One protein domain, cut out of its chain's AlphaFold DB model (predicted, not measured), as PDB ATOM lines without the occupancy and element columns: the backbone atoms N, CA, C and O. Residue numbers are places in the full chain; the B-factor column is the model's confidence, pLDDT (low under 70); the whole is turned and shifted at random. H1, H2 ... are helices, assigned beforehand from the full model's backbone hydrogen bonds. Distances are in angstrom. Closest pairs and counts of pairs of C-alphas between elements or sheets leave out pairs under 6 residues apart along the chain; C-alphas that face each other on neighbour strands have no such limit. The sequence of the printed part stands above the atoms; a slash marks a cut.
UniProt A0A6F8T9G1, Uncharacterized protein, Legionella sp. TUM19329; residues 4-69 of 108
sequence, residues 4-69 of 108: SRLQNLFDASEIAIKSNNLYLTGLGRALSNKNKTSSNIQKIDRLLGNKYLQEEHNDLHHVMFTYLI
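What this domain is: This is residues 4 to 69 of the 108 residues of an uncharacterized protein of Legionella sp. TUM19329 (UniProt A0A6F8T9G1). Three helices, H1, H2 and H3, pack crosswise into a small body, and an arm reaches away from it by way of the short H4 to H5, whose residues 57 to 59 and 61 to 68 stick out on their own. In the body H1 is the longest helix, with H2 across its later part and H3 across its earlier part. The printed part has 66 residues with five named helices, H1 to H5 in order along the chain, and no named strand; the class is all helix. The whole is only just compact, close to loose, with a radius of gyration of the C-alphas of 12.8 A, and it spans 39 by 24 by 19 A, the arm making much of the length.

How they stand to each other: H1, residues 4 to 19, touches H2, residues 24 to 30, with its residues 12 to 19 alone. Their closest C-alphas are those of Ala 16 and Leu 27, 6.4 A apart, and their lines are about perpendicular at 78 degrees. H3, residues 37 to 48, touches H1 at a steep tilt of 66 degrees, opposite ways; H3 touches H1 with its residues 44 to 47 alone, H1 touches H3 with its residues 5 to 12 alone, and the closest C-alphas, of Asn 8 and Leu 47, are 7.3 A apart. H2 and H3 touch with 16 pairs of C-alphas within 8 A, the closest being Gly 28 and Ile 41 at 3.9 A; they run opposite ways at a steep tilt of 52 degrees. The packing of these three helices is mostly crossed, with no pair at a shallow tilt. H4, residues 51 to 55, is close to H1 but not clearly touching, the closest C-alphas being Arg 5 and Leu 53 at 7.5 A. H5, residues 57 to 68, is apart from H1, H2 and H3, and H4 and H5 meet only through their link. In H1, H2, H3, H4 and H5 every O i to N i+4 pair is within hydrogen-bond range.

Where its parts are: H1 begins at C-alpha 4, (-53.092, -16.551, -17.992), and is 22.2 A long. H2, residues 24 to 30, is 10.1 A long. H3 runs 16.8 A from C-alpha 37 at (-53.932, 3.037, -22.574). H4 is 6.2 A long, and H5 is 16.5 A long and ends at C-alpha 68, (-37.949, -26.554, -34.254).

The domain as a whole: The outline is elongated, and the farthest C-alphas, of Lys 36 and Ile 69, are 40.9 A apart. Residues 54 to 59 and 61 to 69 stand free; without them the body spans 25 by 21 by 18 A. The printed part has no cut. The link from H2 to H3 is short, the other three are tight, and no link is long. The mean pLDDT of the printed part is 93.2, and no printed residue is under 70.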
ATOM      1  N   SER A   4     -52.976 -18.005 -17.788       90.38
ATOM      2  CA  SER A   4     -53.092 -16.551 -17.992       90.38
ATOM      3  C   SER A   4     -51.757 -15.881 -18.330       90.38
ATOM      4  O   SER A   4     -51.735 -14.909 -19.079       90.38
ATOM      5  N   ARG A   5     -50.638 -16.401 -17.808       90.88
ATOM      6  CA  ARG A   5     -49.298 -15.886 -18.109       90.88
ATOM      7  C   ARG A   5     -48.913 -16.210 -19.549       90.88
ATOM      8  O   ARG A   5     -48.439 -15.322 -20.245       90.88
ATOM      9  N   LEU A   6     -49.205 -17.433 -20.001       92.38
ATOM     10  CA  LEU A   6     -49.001 -17.841 -21.393       92.38
ATOM     11  C   LEU A   6     -49.815 -16.987 -22.362       92.38
ATOM     12  O   LEU A   6     -49.264 -16.491 -23.336       92.38
ATOM     13  N   GLN A   7     -51.093 -16.751 -22.057       93.06
ATOM     14  CA  GLN A   7     -51.929 -15.895 -22.894       93.06
ATOM     15  C   GLN A   7     -51.368 -14.472 -22.987       93.06
ATOM     16  O   GLN A   7     -51.244 -13.934 -24.078       93.06
ATOM     17  N   ASN A   8     -50.972 -13.876 -21.859       92.38
ATOM     18  CA  ASN A   8     -50.404 -12.528 -21.867       92.38
ATOM     19  C   ASN A   8     -49.085 -12.445 -22.646       92.38
ATOM     20  O   ASN A   8     -48.839 -11.427 -23.287       92.38
ATOM     21  N   LEU A   9     -48.250 -13.490 -22.583       94.06
ATOM     22  CA  LEU A   9     -47.034 -13.581 -23.386       94.06
ATOM     23  C   LEU A   9     -47.375 -13.624 -24.880       94.06
ATOM     24  O   LEU A   9     -46.844 -12.814 -25.630       94.06
ATOM     25  N   PHE A  10     -48.298 -14.498 -25.294       94.00
ATOM     26  CA  PHE A  10     -48.721 -14.588 -26.693       94.00
ATOM     27  C   PHE A  10     -49.341 -13.291 -27.210       94.00
ATOM     28  O   PHE A  10     -48.944 -12.839 -28.280       94.00
ATOM     29  N   ASP A  11     -50.237 -12.659 -26.446       93.38
ATOM     30  CA  ASP A  11     -50.828 -11.367 -26.814       93.38
ATOM     31  C   ASP A  11     -49.727 -10.319 -27.065       93.38
ATOM     32  O   ASP A  11     -49.759  -9.576 -28.046       93.38
ATOM     33  N   ALA A  12     -48.734 -10.252 -26.169       94.88
ATOM     34  CA  ALA A  12     -47.633  -9.303 -26.283       94.88
ATOM     35  C   ALA A  12     -46.730  -9.611 -27.485       94.88
ATOM     36  O   ALA A  12     -46.368  -8.688 -28.213       94.88
ATOM     37  N   SER A  13     -46.401 -10.884 -27.725       94.56
ATOM     38  CA  SER A  13     -45.620 -11.319 -28.888       94.56
ATOM     39  C   SER A  13     -46.340 -11.024 -30.203       94.56
ATOM     40  O   SER A  13     -45.734 -10.487 -31.126       94.56
ATOM     41  N   GLU A  14     -47.638 -11.312 -30.285       95.06
ATOM     42  CA  GLU A  14     -48.452 -11.029 -31.467       95.06
ATOM     43  C   GLU A  14     -48.453  -9.531 -31.789       95.06
ATOM     44  O   GLU A  14     -48.275  -9.129 -32.939       95.06
ATOM     45  N   ILE A  15     -48.609  -8.690 -30.769       95.38
ATOM     46  CA  ILE A  15     -48.605  -7.238 -30.936       95.38
ATOM     47  C   ILE A  15     -47.217  -6.723 -31.292       95.38
ATOM     48  O   ILE A  15     -47.116  -5.845 -32.148       95.38
ATOM     49  N   ALA A  16     -46.156  -7.262 -30.694       96.38
ATOM     50  CA  ALA A  16     -44.781  -6.921 -31.050       96.38
ATOM     51  C   ALA A  16     -44.518  -7.175 -32.541       96.38
ATOM     52  O   ALA A  16     -44.007  -6.295 -33.230       96.38
ATOM     53  N   ILE A  17     -44.959  -8.332 -33.050       95.12
ATOM     54  CA  ILE A  17     -44.846  -8.704 -34.465       95.12
ATOM     55  C   ILE A  17     -45.687  -7.765 -35.341       95.12
ATOM     56  O   ILE A  17     -45.175  -7.186 -36.294       95.12
ATOM     57  N   LYS A  18     -46.970  -7.565 -35.012       94.31
ATOM     58  CA  LYS A  18     -47.893  -6.747 -35.822       94.31
ATOM     59  C   LYS A  18     -47.531  -5.265 -35.851       94.31
ATOM     60  O   LYS A  18     -47.747  -4.605 -36.862       94.31
ATOM     61  N   SER A  19     -47.035  -4.728 -34.740       93.50
ATOM     62  CA  SER A  19     -46.710  -3.302 -34.608       93.50
ATOM     63  C   SER A  19     -45.251  -2.976 -34.925       93.50
ATOM     64  O   SER A  19     -44.911  -1.795 -34.987       93.50
ATOM     65  N   ASN A  20     -44.401  -3.996 -35.107       93.00
ATOM     66  CA  ASN A  20     -42.952  -3.863 -35.253       93.00
ATOM     67  C   ASN A  20     -42.337  -2.945 -34.176       93.00
ATOM     68  O   ASN A  20     -41.542  -2.048 -34.458       93.00
ATOM     69  N   ASN A  21     -42.782  -3.112 -32.928       91.75
ATOM     70  CA  ASN A  21     -42.422  -2.249 -31.812       91.75
ATOM     71  C   ASN A  21     -42.060  -3.096 -30.594       91.75
ATOM     72  O   ASN A  21     -42.807  -3.992 -30.217       91.75
ATOM     73  N   LEU A  22     -40.928  -2.787 -29.966       91.88
ATOM     74  CA  LEU A  22     -40.433  -3.485 -28.776       91.88
ATOM     75  C   LEU A  22     -40.393  -2.587 -27.532       91.88
ATOM     76  O   LEU A  22     -40.030  -3.036 -26.446       91.88
ATOM     77  N   TYR A  23     -40.778  -1.315 -27.657       94.44
ATOM     78  CA  TYR A  23     -40.829  -0.394 -26.531       94.44
ATOM     79  C   TYR A  23     -42.039  -0.695 -25.649       94.44
ATOM     80  O   TYR A  23     -43.162  -0.819 -26.138       94.44
ATOM     81  N   LEU A  24     -41.834  -0.697 -24.328       95.88
ATOM     82  CA  LEU A  24     -42.880  -0.902 -23.319       95.88
ATOM     83  C   LEU A  24     -44.151  -0.075 -23.598       95.88
ATOM     84  O   LEU A  24     -45.268  -0.593 -23.623       95.88
ATOM     85  N   THR A  25     -43.985   1.227 -23.827       96.38
ATOM     86  CA  THR A  25     -45.105   2.140 -24.086       96.38
ATOM     87  C   THR A  25     -45.709   1.950 -25.473       96.38
ATOM     88  O   THR A  25     -46.912   2.151 -25.633       96.38
ATOM     89  N   GLY A  26     -44.904   1.544 -26.457       95.94
ATOM     90  CA  GLY A  26     -45.349   1.216 -27.810       95.94
ATOM     91  C   GLY A  26     -46.256  -0.009 -27.819       95.94
ATOM     92  O   GLY A  26     -47.399   0.076 -28.266       95.94
ATOM     93  N   LEU A  27     -45.803  -1.101 -27.204       96.25
ATOM     94  CA  LEU A  27     -46.580  -2.328 -27.005       96.25
ATOM     95  C   LEU A  27     -47.879  -2.061 -26.233       96.25
ATOM     96  O   LEU A  27     -48.957  -2.492 -26.641       96.25
ATOM     97  N   GLY A  28     -47.799  -1.285 -25.147       95.81
ATOM     98  CA  GLY A  28     -48.968  -0.902 -24.355       95.81
ATOM     99  C   GLY A  28     -50.015  -0.105 -25.143       95.81
ATOM    100  O   GLY A  28     -51.212  -0.256 -24.910       95.81
ATOM    101  N   ARG A  29     -49.584   0.732 -26.092       95.25
ATOM    102  CA  ARG A  29     -50.476   1.505 -26.974       95.25
ATOM    103  C   ARG A  29     -51.054   0.669 -28.113       95.25
ATOM    104  O   ARG A  29     -52.173   0.943 -28.528       95.25
ATOM    105  N   ALA A  30     -50.313  -0.326 -28.593       95.50
ATOM    106  CA  ALA A  30     -50.730  -1.200 -29.686       95.50
ATOM    107  C   ALA A  30     -51.722  -2.302 -29.252       95.50
ATOM    108  O   ALA A  30     -52.374  -2.915 -30.098       95.50
ATOM    109  N   LEU A  31     -51.893  -2.528 -27.943       92.44
ATOM    110  CA  LEU A  31     -52.952  -3.379 -27.386       92.44
ATOM    111  C   LEU A  31     -54.350  -2.847 -27.739       92.44
ATOM    112  O   LEU A  31     -54.834  -1.889 -27.134       92.44
ATOM    113  N   SER A  32     -55.031  -3.528 -28.664       85.75
ATOM    114  CA  SER A  32     -56.419  -3.237 -29.036       85.75
ATOM    115  C   SER A  32     -57.395  -3.944 -28.092       85.75
ATOM    116  O   SER A  32     -57.697  -5.128 -28.241       85.75
ATOM    117  N   ASN A  33     -57.857  -3.235 -27.061       88.88
ATOM    118  CA  ASN A  33     -58.885  -3.708 -26.133       88.88
ATOM    119  C   ASN A  33     -59.656  -2.521 -25.521       88.88
ATOM    120  O   ASN A  33     -59.354  -1.362 -25.791       88.88
ATOM    121  N   LYS A  34     -60.662  -2.803 -24.683       92.12
ATOM    122  CA  LYS A  34     -61.502  -1.774 -24.040       92.12
ATOM    123  C   LYS A  34     -60.826  -1.049 -22.862       92.12
ATOM    124  O   LYS A  34     -61.442  -0.169 -22.264       92.12
ATOM    125  N   ASN A  35     -59.608  -1.429 -22.478       92.19
ATOM    126  CA  ASN A  35     -58.928  -0.836 -21.331       92.19
ATOM    127  C   ASN A  35     -58.329   0.526 -21.689       92.19
ATOM    128  O   ASN A  35     -58.028   0.832 -22.841       92.19
ATOM    129  N   LYS A  36     -58.075   1.335 -20.658       96.06
ATOM    130  CA  LYS A  36     -57.321   2.582 -20.811       96.06
ATOM    131  C   LYS A  36     -55.891   2.280 -21.268       96.06
ATOM    132  O   LYS A  36     -55.269   1.334 -20.787       96.06
ATOM    133  N   THR A  37     -55.324   3.150 -22.104       95.56
ATOM    134  CA  THR A  37     -53.932   3.037 -22.574       95.56
ATOM    135  C   THR A  37     -52.932   2.918 -21.422       95.56
ATOM    136  O   THR A  37     -52.025   2.095 -21.481       95.56
ATOM    137  N   SER A  38     -53.113   3.678 -20.335       96.31
ATOM    138  CA  SER A  38     -52.249   3.586 -19.149       96.31
ATOM    139  C   SER A  38     -52.310   2.208 -18.484       96.31
ATOM    140  O   SER A  38     -51.277   1.664 -18.100       96.31
ATOM    141  N   SER A  39     -53.497   1.605 -18.402       96.62
ATOM    142  CA  SER A  39     -53.676   0.245 -17.889       96.62
ATOM    143  C   SER A  39     -53.002  -0.792 -18.789       96.62
ATOM    144  O   SER A  39     -52.382  -1.719 -18.275       96.62
ATOM    145  N   ASN A  40     -53.061  -0.618 -20.112       96.12
ATOM    146  CA  ASN A  40     -52.375  -1.498 -21.062       96.12
ATOM    147  C   ASN A  40     -50.847  -1.373 -20.978       96.12
ATOM    148  O   ASN A  40     -50.158  -2.390 -20.976       96.12
ATOM    149  N   ILE A  41     -50.310  -0.159 -20.818       96.94
ATOM    150  CA  ILE A  41     -48.874   0.047 -20.575       96.94
ATOM    151  C   ILE A  41     -48.446  -0.670 -19.291       96.94
ATOM    152  O   ILE A  41     -47.490  -1.438 -19.314       96.94
ATOM    153  N   GLN A  42     -49.193  -0.515 -18.194       97.06
ATOM    154  CA  GLN A  42     -48.884  -1.233 -16.955       97.06
ATOM    155  C   GLN A  42     -49.072  -2.755 -17.076       97.06
ATOM    156  O   GLN A  42     -48.468  -3.511 -16.320       97.06
ATOM    157  N   LYS A  43     -49.941  -3.238 -17.975       95.00
ATOM    158  CA  LYS A  43     -50.080  -4.677 -18.250       95.00
ATOM    159  C   LYS A  43     -48.784  -5.225 -18.854       95.00
ATOM    160  O   LYS A  43     -48.300  -6.244 -18.372       95.00
ATOM    161  N   ILE A  44     -48.227  -4.546 -19.860       96.62
ATOM    162  CA  ILE A  44     -46.942  -4.930 -20.466       96.62
ATOM    163  C   ILE A  44     -45.805  -4.795 -19.447       96.62
ATOM    164  O   ILE A  44     -44.998  -5.707 -19.328       96.62
ATOM    165  N   ASP A  45     -45.788  -3.725 -18.652       97.12
ATOM    166  CA  ASP A  45     -44.779  -3.512 -17.603       97.12
ATOM    167  C   ASP A  45     -44.738  -4.684 -16.610       97.12
ATOM    168  O   ASP A  45     -43.701  -5.316 -16.403       97.12
ATOM    169  N   ARG A  46     -45.909  -5.078 -16.087       95.69
ATOM    170  CA  ARG A  46     -46.041  -6.236 -15.190       95.69
ATOM    171  C   ARG A  46     -45.689  -7.561 -15.856       95.69
ATOM    172  O   ARG A  46     -45.261  -8.473 -15.155       95.69
ATOM    173  N   LEU A  47     -45.913  -7.704 -17.164       95.31
ATOM    174  CA  LEU A  47     -45.522  -8.899 -17.915       95.31
ATOM    175  C   LEU A  47     -43.995  -9.001 -18.004       95.31
ATOM    176  O   LEU A  47     -43.447 -10.043 -17.661       95.31
ATOM    177  N   LEU A  48     -43.321  -7.918 -18.405       94.12
ATOM    178  CA  LEU A  48     -41.862  -7.870 -18.538       94.12
ATOM    179  C   LEU A  48     -41.163  -8.045 -17.180       94.12
ATOM    180  O   LEU A  48     -40.171  -8.767 -17.084       94.12
ATOM    181  N   GLY A  49     -41.725  -7.460 -16.117       95.25
ATOM    182  CA  GLY A  49     -41.248  -7.605 -14.739       95.25
ATOM    183  C   GLY A  49     -41.708  -8.878 -14.015       95.25
ATOM    184  O   GLY A  49     -41.468  -9.017 -12.814       95.25
ATOM    185  N   ASN A  50     -42.400  -9.811 -14.682       95.62
ATOM    186  CA  ASN A  50     -42.938 -11.002 -14.026       95.62
ATOM    187  C   ASN A  50     -41.823 -12.006 -13.693       95.62
ATOM    188  O   ASN A  50     -41.388 -12.758 -14.560       95.62
ATOM    189  N   LYS A  51     -41.402 -12.075 -12.423       95.50
ATOM    190  CA  LYS A  51     -40.320 -12.974 -11.980       95.50
ATOM    191  C   LYS A  51     -40.551 -14.441 -12.360       95.50
ATOM    192  O   LYS A  51     -39.638 -15.091 -12.849       95.50
ATOM    193  N   TYR A  52     -41.778 -14.936 -12.208       94.00
ATOM    194  CA  TYR A  52     -42.100 -16.316 -12.570       94.00
ATOM    195  C   TYR A  52     -41.975 -16.573 -14.076       94.00
ATOM    196  O   TYR A  52     -41.615 -17.672 -14.469       94.00
ATOM    197  N   LEU A  53     -42.276 -15.579 -14.923       92.88
ATOM    198  CA  LEU A  53     -42.044 -15.701 -16.364       92.88
ATOM    199  C   LEU A  53     -40.547 -15.803 -16.674       92.88
ATOM    200  O   LEU A  53     -40.158 -16.599 -17.521       92.88
ATOM    201  N   GLN A  54     -39.724 -15.011 -15.984       92.50
ATOM    202  CA  GLN A  54     -38.270 -15.024 -16.164       92.50
ATOM    203  C   GLN A  54     -37.653 -16.349 -15.702       92.50
ATOM    204  O   GLN A  54     -36.774 -16.882 -16.368       92.50
ATOM    205  N   GLU A  55     -38.148 -16.915 -14.601       93.62
ATOM    206  CA  GLU A  55     -37.723 -18.231 -14.108       93.62
ATOM    207  C   GLU A  55     -38.102 -19.367 -15.085       93.62
ATOM    208  O   GLU A  55     -37.336 -20.310 -15.252       93.62
ATOM    209  N   GLU A  56     -39.236 -19.255 -15.789       91.94
ATOM    210  CA  GLU A  56     -39.713 -20.246 -16.774       91.94
ATOM    211  C   GLU A  56     -39.171 -20.033 -18.201       91.94
ATOM    212  O   GLU A  56     -39.447 -20.830 -19.101       91.94
ATOM    213  N   HIS A  57     -38.416 -18.959 -18.447       89.69
ATOM    214  CA  HIS A  57     -37.924 -18.604 -19.781       89.69
ATOM    215  C   HIS A  57     -37.130 -19.741 -20.438       89.69
ATOM    216  O   HIS A  57     -37.277 -19.982 -21.637       89.69
ATOM    217  N   ASN A  58     -36.307 -20.455 -19.668       91.31
ATOM    218  CA  ASN A  58     -35.517 -21.570 -20.188       91.31
ATOM    219  C   ASN A  58     -36.398 -22.727 -20.667       91.31
ATOM    220  O   ASN A  58     -36.151 -23.263 -21.745       91.31
ATOM    221  N   ASP A  59     -37.460 -23.055 -19.930       92.12
ATOM    222  CA  ASP A  59     -38.403 -24.108 -20.319       92.12
ATOM    223  C   ASP A  59     -39.140 -23.731 -21.609       92.12
ATOM    224  O   ASP A  59     -39.301 -24.560 -22.504       92.12
ATOM    225  N   LEU A  60     -39.537 -22.459 -21.747       90.12
ATOM    226  CA  LEU A  60     -40.150 -21.950 -22.976       90.12
ATOM    227  C   LEU A  60     -39.212 -22.098 -24.177       90.12
ATOM    228  O   LEU A  60     -39.632 -22.589 -25.224       90.12
ATOM    229  N   HIS A  61     -37.938 -21.725 -24.024       89.25
ATOM    230  CA  HIS A  61     -36.942 -21.907 -25.080       89.25
ATOM    231  C   HIS A  61     -36.725 -23.377 -25.401       89.25
ATOM    232  O   HIS A  61     -36.692 -23.732 -26.572       89.25
ATOM    233  N   HIS A  62     -36.639 -24.240 -24.392       91.56
ATOM    234  CA  HIS A  62     -36.489 -25.675 -24.593       91.56
ATOM    235  C   HIS A  62     -37.662 -26.264 -25.393       91.56
ATOM    236  O   HIS A  62     -37.455 -27.022 -26.341       91.56
ATOM    237  N   VAL A  63     -38.901 -25.888 -25.068       90.94
ATOM    238  CA  VAL A  63     -40.084 -26.306 -25.836       90.94
ATOM    239  C   VAL A  63     -40.013 -25.796 -27.278       90.94
ATOM    240  O   VAL A  63     -40.253 -26.561 -28.206       90.94
ATOM    241  N   MET A  64     -39.619 -24.537 -27.498       88.69
ATOM    242  CA  MET A  64     -39.430 -24.016 -28.857       88.69
ATOM    243  C   MET A  64     -38.333 -24.775 -29.616       88.69
ATOM    244  O   MET A  64     -38.539 -25.152 -30.765       88.69
ATOM    245  N   PHE A  65     -37.195 -25.057 -28.981       88.06
ATOM    246  CA  PHE A  65     -36.099 -25.801 -29.599       88.06
ATOM    247  C   PHE A  65     -36.499 -27.229 -29.958       88.06
ATOM    248  O   PHE A  65     -36.236 -27.653 -31.075       88.06
ATOM    249  N   THR A  66     -37.176 -27.947 -29.064       88.94
ATOM    250  CA  THR A  66     -37.665 -29.313 -29.344       88.94
ATOM    251  C   THR A  66     -38.728 -29.354 -30.442       88.94
ATOM    252  O   THR A  66     -38.845 -30.357 -31.139       88.94
ATOM    253  N   TYR A  67     -39.484 -28.269 -30.634       87.00
ATOM    254  CA  TYR A  67     -40.418 -28.143 -31.750       87.00
ATOM    255  C   TYR A  67     -39.716 -27.835 -33.083       87.00
ATOM    256  O   TYR A  67     -40.139 -28.320 -34.129       87.00
ATOM    257  N   LEU A  68     -38.658 -27.018 -33.056       85.94
ATOM    258  CA  LEU A  68     -37.949 -26.554 -34.254       85.94
ATOM    259  C   LEU A  68     -36.848 -27.511 -34.734       85.94
ATOM    260  O   LEU A  68     -36.553 -27.550 -35.926       85.94
ATOM    261  N   ILE A  69     -36.212 -28.242 -33.821       86.75
ATOM    262  CA  ILE A  69     -35.069 -29.116 -34.094       86.75
ATOM    263  C   ILE A  69     -35.529 -30.561 -33.927       86.75
ATOM    264  O   ILE A  69     -35.743 -31.036 -32.814       86.75
TER     265      ILE A  69